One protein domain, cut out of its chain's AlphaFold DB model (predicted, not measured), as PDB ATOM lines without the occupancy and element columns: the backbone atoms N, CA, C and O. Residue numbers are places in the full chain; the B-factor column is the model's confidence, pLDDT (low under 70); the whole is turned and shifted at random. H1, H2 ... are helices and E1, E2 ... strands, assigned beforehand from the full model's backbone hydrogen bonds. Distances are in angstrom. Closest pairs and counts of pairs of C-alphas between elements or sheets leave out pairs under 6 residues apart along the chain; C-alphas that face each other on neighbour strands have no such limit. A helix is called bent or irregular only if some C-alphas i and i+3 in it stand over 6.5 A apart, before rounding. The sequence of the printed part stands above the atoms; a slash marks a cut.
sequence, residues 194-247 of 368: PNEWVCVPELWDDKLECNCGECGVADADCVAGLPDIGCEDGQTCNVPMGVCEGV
ATOM      1  N   PRO A 194     -34.431 -49.176  10.604       94.06
ATOM      2  CA  PRO A 194     -35.239 -49.245  11.813       94.06
ATOM      3  C   PRO A 194     -36.601 -49.895  11.517       94.06
ATOM      4  O   PRO A 194     -37.063 -49.925  10.379       94.06
ATOM      5  N   ASN A 195     -37.282 -50.408  12.547       94.38
ATOM      6  CA  ASN A 195     -38.566 -51.107  12.371       94.38
ATOM      7  C   ASN A 195     -39.687 -50.194  11.848       94.38
ATOM      8  O   ASN A 195     -40.714 -50.682  11.382       94.38
ATOM      9  N   GLU A 196     -39.523 -48.885  12.007       93.38
ATOM     10  CA  GLU A 196     -40.433 -47.851  11.533       93.38
ATOM     11  C   GLU A 196     -40.291 -47.581  10.026       93.38
ATOM     12  O   GLU A 196     -41.175 -46.947   9.455       93.38
ATOM     13  N   TRP A 197     -39.225 -48.077   9.385       93.88
ATOM     14  CA  TRP A 197     -39.062 -48.022   7.934       93.88
ATOM     15  C   TRP A 197     -40.042 -48.975   7.249       93.88
ATOM     16  O   TRP A 197     -40.040 -50.180   7.519       93.88
ATOM     17  N   VAL A 198     -40.866 -48.452   6.345       94.12
ATOM     18  CA  VAL A 198     -41.872 -49.250   5.617       94.12
ATOM     19  C   VAL A 198     -41.592 -49.388   4.121       94.12
ATOM     20  O   VAL A 198     -42.246 -50.192   3.454       94.12
ATOM     21  N   CYS A 199     -40.620 -48.642   3.597       93.38
ATOM     22  CA  CYS A 199     -40.160 -48.780   2.219       93.38
ATOM     23  C   CYS A 199     -39.345 -50.065   2.017       93.38
ATOM     24  O   CYS A 199     -39.069 -50.824   2.952       93.38
ATOM     25  N   VAL A 200     -38.959 -50.318   0.764       91.75
ATOM     26  CA  VAL A 200     -38.076 -51.433   0.406       91.75
ATOM     27  C   VAL A 200     -36.789 -51.335   1.250       91.75
ATOM     28  O   VAL A 200     -36.153 -50.279   1.248       91.75
ATOM     29  N   PRO A 201     -36.414 -52.370   2.027       92.06
ATOM     30  CA  PRO A 201     -35.283 -52.286   2.956       92.06
ATOM     31  C   PRO A 201     -33.934 -51.980   2.286       92.06
ATOM     32  O   PRO A 201     -33.046 -51.413   2.911       92.06
ATOM     33  N   GLU A 202     -33.784 -52.340   1.014       90.19
ATOM     34  CA  GLU A 202     -32.606 -52.099   0.179       90.19
ATOM     35  C   GLU A 202     -32.366 -50.627  -0.168       90.19
ATOM     36  O   GLU A 202     -31.260 -50.311  -0.603       90.19
ATOM     37  N   LEU A 203     -33.362 -49.760   0.018       91.25
ATOM     38  CA  LEU A 203     -33.241 -48.317  -0.208       91.25
ATOM     39  C   LEU A 203     -32.701 -47.578   1.021       91.25
ATOM     40  O   LEU A 203     -32.217 -46.471   0.898       91.25
ATOM     41  N   TRP A 204     -32.753 -48.194   2.205       93.19
ATOM     42  CA  TRP A 204     -32.290 -47.564   3.441       93.19
ATOM     43  C   TRP A 204     -30.767 -47.456   3.496       93.19
ATOM     44  O   TRP A 204     -30.101 -48.499   3.513       93.19
ATOM     45  N   ASP A 205     -30.229 -46.247   3.666       92.19
ATOM     46  CA  ASP A 205     -28.789 -46.018   3.845       92.19
ATOM     47  C   ASP A 205     -27.969 -46.557   2.652       92.19
ATOM     48  O   ASP A 205     -26.863 -47.072   2.823       92.19
ATOM     49  N   ASP A 206     -28.543 -46.530   1.443       90.75
ATOM     50  CA  ASP A 206     -27.911 -47.012   0.216       90.75
ATOM     51  C   ASP A 206     -26.889 -46.029  -0.377       90.75
ATOM     52  O   ASP A 206     -26.042 -46.456  -1.168       90.75
ATOM     53  N   LYS A 207     -26.894 -44.775   0.095       91.06
ATOM     54  CA  LYS A 207     -26.014 -43.654  -0.277       91.06
ATOM     55  C   LYS A 207     -26.222 -43.129  -1.698       91.06
ATOM     56  O   LYS A 207     -25.386 -42.363  -2.180       91.06
ATOM     57  N   LEU A 208     -27.298 -43.521  -2.373       90.31
ATOM     58  CA  LEU A 208     -27.643 -43.032  -3.707       90.31
ATOM     59  C   LEU A 208     -28.582 -41.839  -3.623       90.31
ATOM     60  O   LEU A 208     -28.355 -40.811  -4.265       90.31
ATOM     61  N   GLU A 209     -29.644 -41.993  -2.845       91.75
ATOM     62  CA  GLU A 209     -30.814 -41.129  -2.881       91.75
ATOM     63  C   GLU A 209     -31.381 -40.968  -1.467       91.75
ATOM     64  O   GLU A 209     -31.237 -41.836  -0.615       91.75
ATOM     65  N   CYS A 210     -32.019 -39.832  -1.189       92.81
ATOM     66  CA  CYS A 210     -32.743 -39.622   0.060       92.81
ATOM     67  C   CYS A 210     -34.203 -40.046  -0.143       92.81
ATOM     68  O   CYS A 210     -35.010 -39.284  -0.678       92.81
ATOM     69  N   ASN A 211     -34.553 -41.272   0.251       92.06
ATOM     70  CA  ASN A 211     -35.913 -41.787   0.079       92.06
ATOM     71  C   ASN A 211     -36.857 -41.239   1.163       92.06
ATOM     72  O   ASN A 211     -36.727 -41.553   2.351       92.06
ATOM     73  N   CYS A 212     -37.838 -40.432   0.754       89.56
ATOM     74  CA  CYS A 212     -38.741 -39.710   1.650       89.56
ATOM     75  C   CYS A 212     -40.223 -39.826   1.284       89.56
ATOM     76  O   CYS A 212     -40.615 -40.449   0.301       89.56
ATOM     77  N   GLY A 213     -41.064 -39.264   2.156       81.44
ATOM     78  CA  GLY A 213     -42.518 -39.265   2.059       81.44
ATOM     79  C   GLY A 213     -43.131 -40.418   2.847       81.44
ATOM     80  O   GLY A 213     -43.499 -40.272   4.013       81.44
ATOM     81  N   GLU A 214     -43.243 -41.582   2.211       84.38
ATOM     82  CA  GLU A 214     -44.047 -42.701   2.725       84.38
ATOM     83  C   GLU A 214     -43.240 -43.777   3.457       84.38
ATOM     84  O   GLU A 214     -43.803 -44.777   3.896       84.38
ATOM     85  N   CYS A 215     -41.934 -43.582   3.647       90.31
ATOM     86  CA  CYS A 215     -41.063 -44.590   4.257       90.31
ATOM     87  C   CYS A 215     -41.160 -44.670   5.788       90.31
ATOM     88  O   CYS A 215     -40.506 -45.517   6.392       90.31
ATOM     89  N   GLY A 216     -42.005 -43.853   6.426       88.75
ATOM     90  CA  GLY A 216     -42.297 -43.881   7.867       88.75
ATOM     91  C   GLY A 216     -41.276 -43.144   8.741       88.75
ATOM     92  O   GLY A 216     -41.661 -42.531   9.737       88.75
ATOM     93  N   VAL A 217     -40.000 -43.159   8.356       91.12
ATOM     94  CA  VAL A 217     -38.914 -42.329   8.907       91.12
ATOM     95  C   VAL A 217     -38.012 -41.848   7.770       91.12
ATOM     96  O   VAL A 217     -38.043 -42.430   6.690       91.12
ATOM     97  N   ALA A 218     -37.225 -40.791   8.000       90.00
ATOM     98  CA  ALA A 218     -36.296 -40.294   6.983       90.00
ATOM     99  C   ALA A 218     -35.177 -41.298   6.723       90.00
ATOM    100  O   ALA A 218     -34.629 -41.846   7.684       90.00
ATOM    101  N   ASP A 219     -34.810 -41.461   5.452       92.50
ATOM    102  CA  ASP A 219     -33.617 -42.202   5.062       92.50
ATOM    103  C   ASP A 219     -32.377 -41.646   5.778       92.50
ATOM    104  O   ASP A 219     -32.225 -40.430   5.963       92.50
ATOM    105  N   ALA A 220     -31.466 -42.530   6.180       91.00
ATOM    106  CA  ALA A 220     -30.182 -42.132   6.746       91.00
ATOM    107  C   ALA A 220     -29.351 -41.299   5.751       91.00
ATOM    108  O   ALA A 220     -28.501 -40.506   6.164       91.00
ATOM    109  N   ASP A 221     -29.642 -41.427   4.459       89.94
ATOM    110  CA  ASP A 221     -29.001 -40.712   3.356       89.94
ATOM    111  C   ASP A 221     -29.398 -39.236   3.241       89.94
ATOM    112  O   ASP A 221     -28.647 -38.416   2.705       89.94
ATOM    113  N   CYS A 222     -30.512 -38.839   3.851       89.31
ATOM    114  CA  CYS A 222     -31.049 -37.481   3.755       89.31
ATOM    115  C   CYS A 222     -30.180 -36.396   4.399       89.31
ATOM    116  O   CYS A 222     -30.304 -35.214   4.088       89.31
ATOM    117  N   VAL A 223     -29.246 -36.762   5.280       84.62
ATOM    118  CA  VAL A 223     -28.307 -35.789   5.866       84.62
ATOM    119  C   VAL A 223     -27.152 -35.423   4.927       84.62
ATOM    120  O   VAL A 223     -26.410 -34.485   5.226       84.62
ATOM    121  N   ALA A 224     -26.982 -36.145   3.812       77.19
ATOM    122  CA  ALA A 224     -25.857 -35.991   2.892       77.19
ATOM    123  C   ALA A 224     -26.118 -35.004   1.736       77.19
ATOM    124  O   ALA A 224     -25.203 -34.727   0.962       77.19
ATOM    125  N   GLY A 225     -27.326 -34.436   1.631       81.31
ATOM    126  CA  GLY A 225     -27.700 -33.559   0.511       81.31
ATOM    127  C   GLY A 225     -27.812 -34.307  -0.820       81.31
ATOM    128  O   GLY A 225     -27.545 -33.728  -1.875       81.31
ATOM    129  N   LEU A 226     -28.142 -35.598  -0.749       88.12
ATOM    130  CA  LEU A 226     -28.489 -36.416  -1.905       88.12
ATOM    131  C   LEU A 226     -29.850 -35.977  -2.473       88.12
ATOM    132  O   LEU A 226     -30.596 -35.287  -1.778       88.12
ATOM    133  N   PRO A 227     -30.168 -36.319  -3.734       88.62
ATOM    134  CA  PRO A 227     -31.469 -36.009  -4.315       88.62
ATOM    135  C   PRO A 227     -32.609 -36.582  -3.464       88.62
ATOM    136  O   PRO A 227     -32.581 -37.764  -3.122       88.62
ATOM    137  N   ASP A 228     -33.594 -35.746  -3.136       90.50
ATOM    138  CA  ASP A 228     -34.799 -36.164  -2.418       90.50
ATOM    139  C   ASP A 228     -35.723 -36.922  -3.386       90.50
ATOM    140  O   ASP A 228     -36.191 -36.367  -4.382       90.50
ATOM    141  N   ILE A 229     -35.986 -38.196  -3.105       90.81
ATOM    142  CA  ILE A 229     -36.911 -39.046  -3.861       90.81
ATOM    143  C   ILE A 229     -38.210 -39.190  -3.078       90.81
ATOM    144  O   ILE A 229     -38.205 -39.397  -1.867       90.81
ATOM    145  N   GLY A 230     -39.336 -39.089  -3.784       87.94
ATOM    146  CA  GLY A 230     -40.672 -39.130  -3.183       87.94
ATOM    147  C   GLY A 230     -41.203 -37.765  -2.742       87.94
ATOM    148  O   GLY A 230     -42.356 -37.681  -2.328       87.94
ATOM    149  N   CYS A 231     -40.405 -36.703  -2.878       91.94
ATOM    150  CA  CYS A 231     -40.853 -35.323  -2.725       91.94
ATOM    151  C   CYS A 231     -41.074 -34.670  -4.094       91.94
ATOM    152  O   CYS A 231     -40.408 -35.021  -5.070       91.94
ATOM    153  N   GLU A 232     -42.017 -33.733  -4.176       92.19
ATOM    154  CA  GLU A 232     -42.230 -32.950  -5.394       92.19
ATOM    155  C   GLU A 232     -41.113 -31.909  -5.574       92.19
ATOM    156  O   GLU A 232     -40.479 -31.487  -4.601       92.19
ATOM    157  N   ASP A 233     -40.876 -31.469  -6.814       93.06
ATOM    158  CA  ASP A 233     -39.935 -30.377  -7.097       93.06
ATOM    159  C   ASP A 233     -40.239 -29.171  -6.191       93.06
ATOM    160  O   ASP A 233     -41.397 -28.790  -6.038       93.06
ATOM    161  N   GLY A 234     -39.216 -28.579  -5.571       90.69
ATOM    162  CA  GLY A 234     -39.366 -27.459  -4.626       90.69
ATOM    163  C   GLY A 234     -39.551 -27.870  -3.158       90.69
ATOM    164  O   GLY A 234     -39.359 -27.042  -2.263       90.69
ATOM    165  N   GLN A 235     -39.836 -29.143  -2.881       93.50
ATOM    166  CA  GLN A 235     -39.866 -29.682  -1.522       93.50
ATOM    167  C   GLN A 235     -38.491 -30.192  -1.073       93.50
ATOM    168  O   GLN A 235     -37.582 -30.405  -1.872       93.50
ATOM    169  N   THR A 236     -38.349 -30.383   0.239       92.25
ATOM    170  CA  THR A 236     -37.175 -30.999   0.865       92.25
ATOM    171  C   THR A 236     -37.593 -32.055   1.869       92.25
ATOM    172  O   THR A 236     -38.608 -31.891   2.552       92.25
ATOM    173  N   CYS A 237     -36.808 -33.111   2.034       92.25
ATOM    174  CA  CYS A 237     -37.111 -34.099   3.055       92.25
ATOM    175  C   CYS A 237     -36.824 -33.593   4.480       92.25
ATOM    176  O   CYS A 237     -35.686 -33.267   4.833       92.25
ATOM    177  N   ASN A 238     -37.836 -33.583   5.355       89.81
ATOM    178  CA  ASN A 238     -37.623 -33.295   6.768       89.81
ATOM    179  C   ASN A 238     -36.983 -34.488   7.481       89.81
ATOM    180  O   ASN A 238     -37.608 -35.525   7.718       89.81
ATOM    181  N   VAL A 239     -35.751 -34.284   7.938       86.94
ATOM    182  CA  VAL A 239     -35.077 -35.168   8.888       86.94
ATOM    183  C   VAL A 239     -35.394 -34.748  10.336       86.94
ATOM    184  O   VAL A 239     -35.202 -33.584  10.699       86.94
ATOM    185  N   PRO A 240     -35.819 -35.671  11.226       85.69
ATOM    186  CA  PRO A 240     -35.830 -37.133  11.082       85.69
ATOM    187  C   PRO A 240     -37.185 -37.730  10.658       85.69
ATOM    188  O   PRO A 240     -37.340 -38.950  10.690       85.69
ATOM    189  N   MET A 241     -38.191 -36.905  10.354       84.69
ATOM    190  CA  MET A 241     -39.571 -37.384  10.194       84.69
ATOM    191  C   MET A 241     -39.801 -38.177   8.904       84.69
ATOM    192  O   MET A 241     -40.713 -38.994   8.869       84.69
ATOM    193  N   GLY A 242     -38.979 -37.971   7.875       84.94
ATOM    194  CA  GLY A 242     -39.108 -38.634   6.575       84.94
ATOM    195  C   GLY A 242     -40.291 -38.140   5.769       84.94
ATOM    196  O   GLY A 242     -40.758 -38.848   4.889       84.94
ATOM    197  N   VAL A 243     -40.791 -36.948   6.088       88.12
ATOM    198  CA  VAL A 243     -41.929 -36.321   5.418       88.12
ATOM    199  C   VAL A 243     -41.399 -35.183   4.556       88.12
ATOM    200  O   VAL A 243     -40.510 -34.450   4.989       88.12
ATOM    201  N   CYS A 244     -41.937 -35.034   3.351       91.88
ATOM    202  CA  CYS A 244     -41.611 -33.912   2.480       91.88
ATOM    203  C   CYS A 244     -42.169 -32.611   3.069       91.88
ATOM    204  O   CYS A 244     -43.338 -32.529   3.444       91.88
ATOM    205  N   GLU A 245     -41.317 -31.598   3.182       91.56
ATOM    206  CA  GLU A 245     -41.652 -30.262   3.662       91.56
ATOM    207  C   GLU A 245     -41.356 -29.210   2.600       91.56
ATOM    208  O   GLU A 245     -40.477 -29.371   1.756       91.56
ATOM    209  N   GLY A 246     -42.062 -28.086   2.695       93.19
ATOM    210  CA  GLY A 246     -42.007 -27.024   1.701       93.19
ATOM    211  C   GLY A 246     -43.187 -27.084   0.740       93.19
ATOM    212  O   GLY A 246     -44.003 -28.006   0.772       93.19
ATOM    213  N   VAL A 247     -43.275 -26.046  -0.079       94.81
ATOM    214  CA  VAL A 247     -44.331 -25.873  -1.073       94.81
ATOM    215  C   VAL A 247     -43.776 -26.342  -2.417       94.81
ATOM    216  O   VAL A 247     -42.726 -25.838  -2.816       94.81
TER     217      VAL A 247
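This is residues 194 to 247 of the 368 residues of an uncharacterized protein of Polyangiaceae bacterium (UniProt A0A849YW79). With little regular structure, this is an elongated coil of loops, beginning with a long unnamed stretch, residues 194 to 219, and ending in a small strand hairpin, E1 and E2, with a short helix, H1, between them along the chain. The printed part has 54 residues, 11 of them in named elements, in the order H1, E1, E2; the class is mixed, and the sheet E1 - E2 is antiparallel. It is compact, with a radius of gyration of the C-alphas of 9.7 A and spans of 29 by 19 by 15 A.

Residues 210 to 211 pair with residues 228 to 229, parallel. H1, residues 220 to 224, is only just irregular: C-alphas 220 and 223 are 6.7 A apart. In H1, 0 of 1 O i to N i+4 pairs and 1 of 2 O i to N i+3 pairs are within hydrogen-bond range. Its closest C-alphas to E1, residues 236 to 238, are those of Cys 222 and Cys 237, 7.0 A apart. E1 and E2, residues 243 to 245, form an antiparallel hairpin at 127 degrees, with N 236 and O 245 at 2.8 A. H1 and E2 are apart.

H1 spans 8.4 A from C-alpha 220 at (-30.182, -42.132, 6.746); E1 and E2 each span 6.3 A, E2 ending at C-alpha 245 (-41.652, -30.262, 3.662).

The two farthest C-alphas, of Asn 195 and Val 247, are 29.2 A apart. The link H1 to E1 is long, E1 to E2 tight. The printed part has no cut, and no printed residue is under 70 in pLDDT.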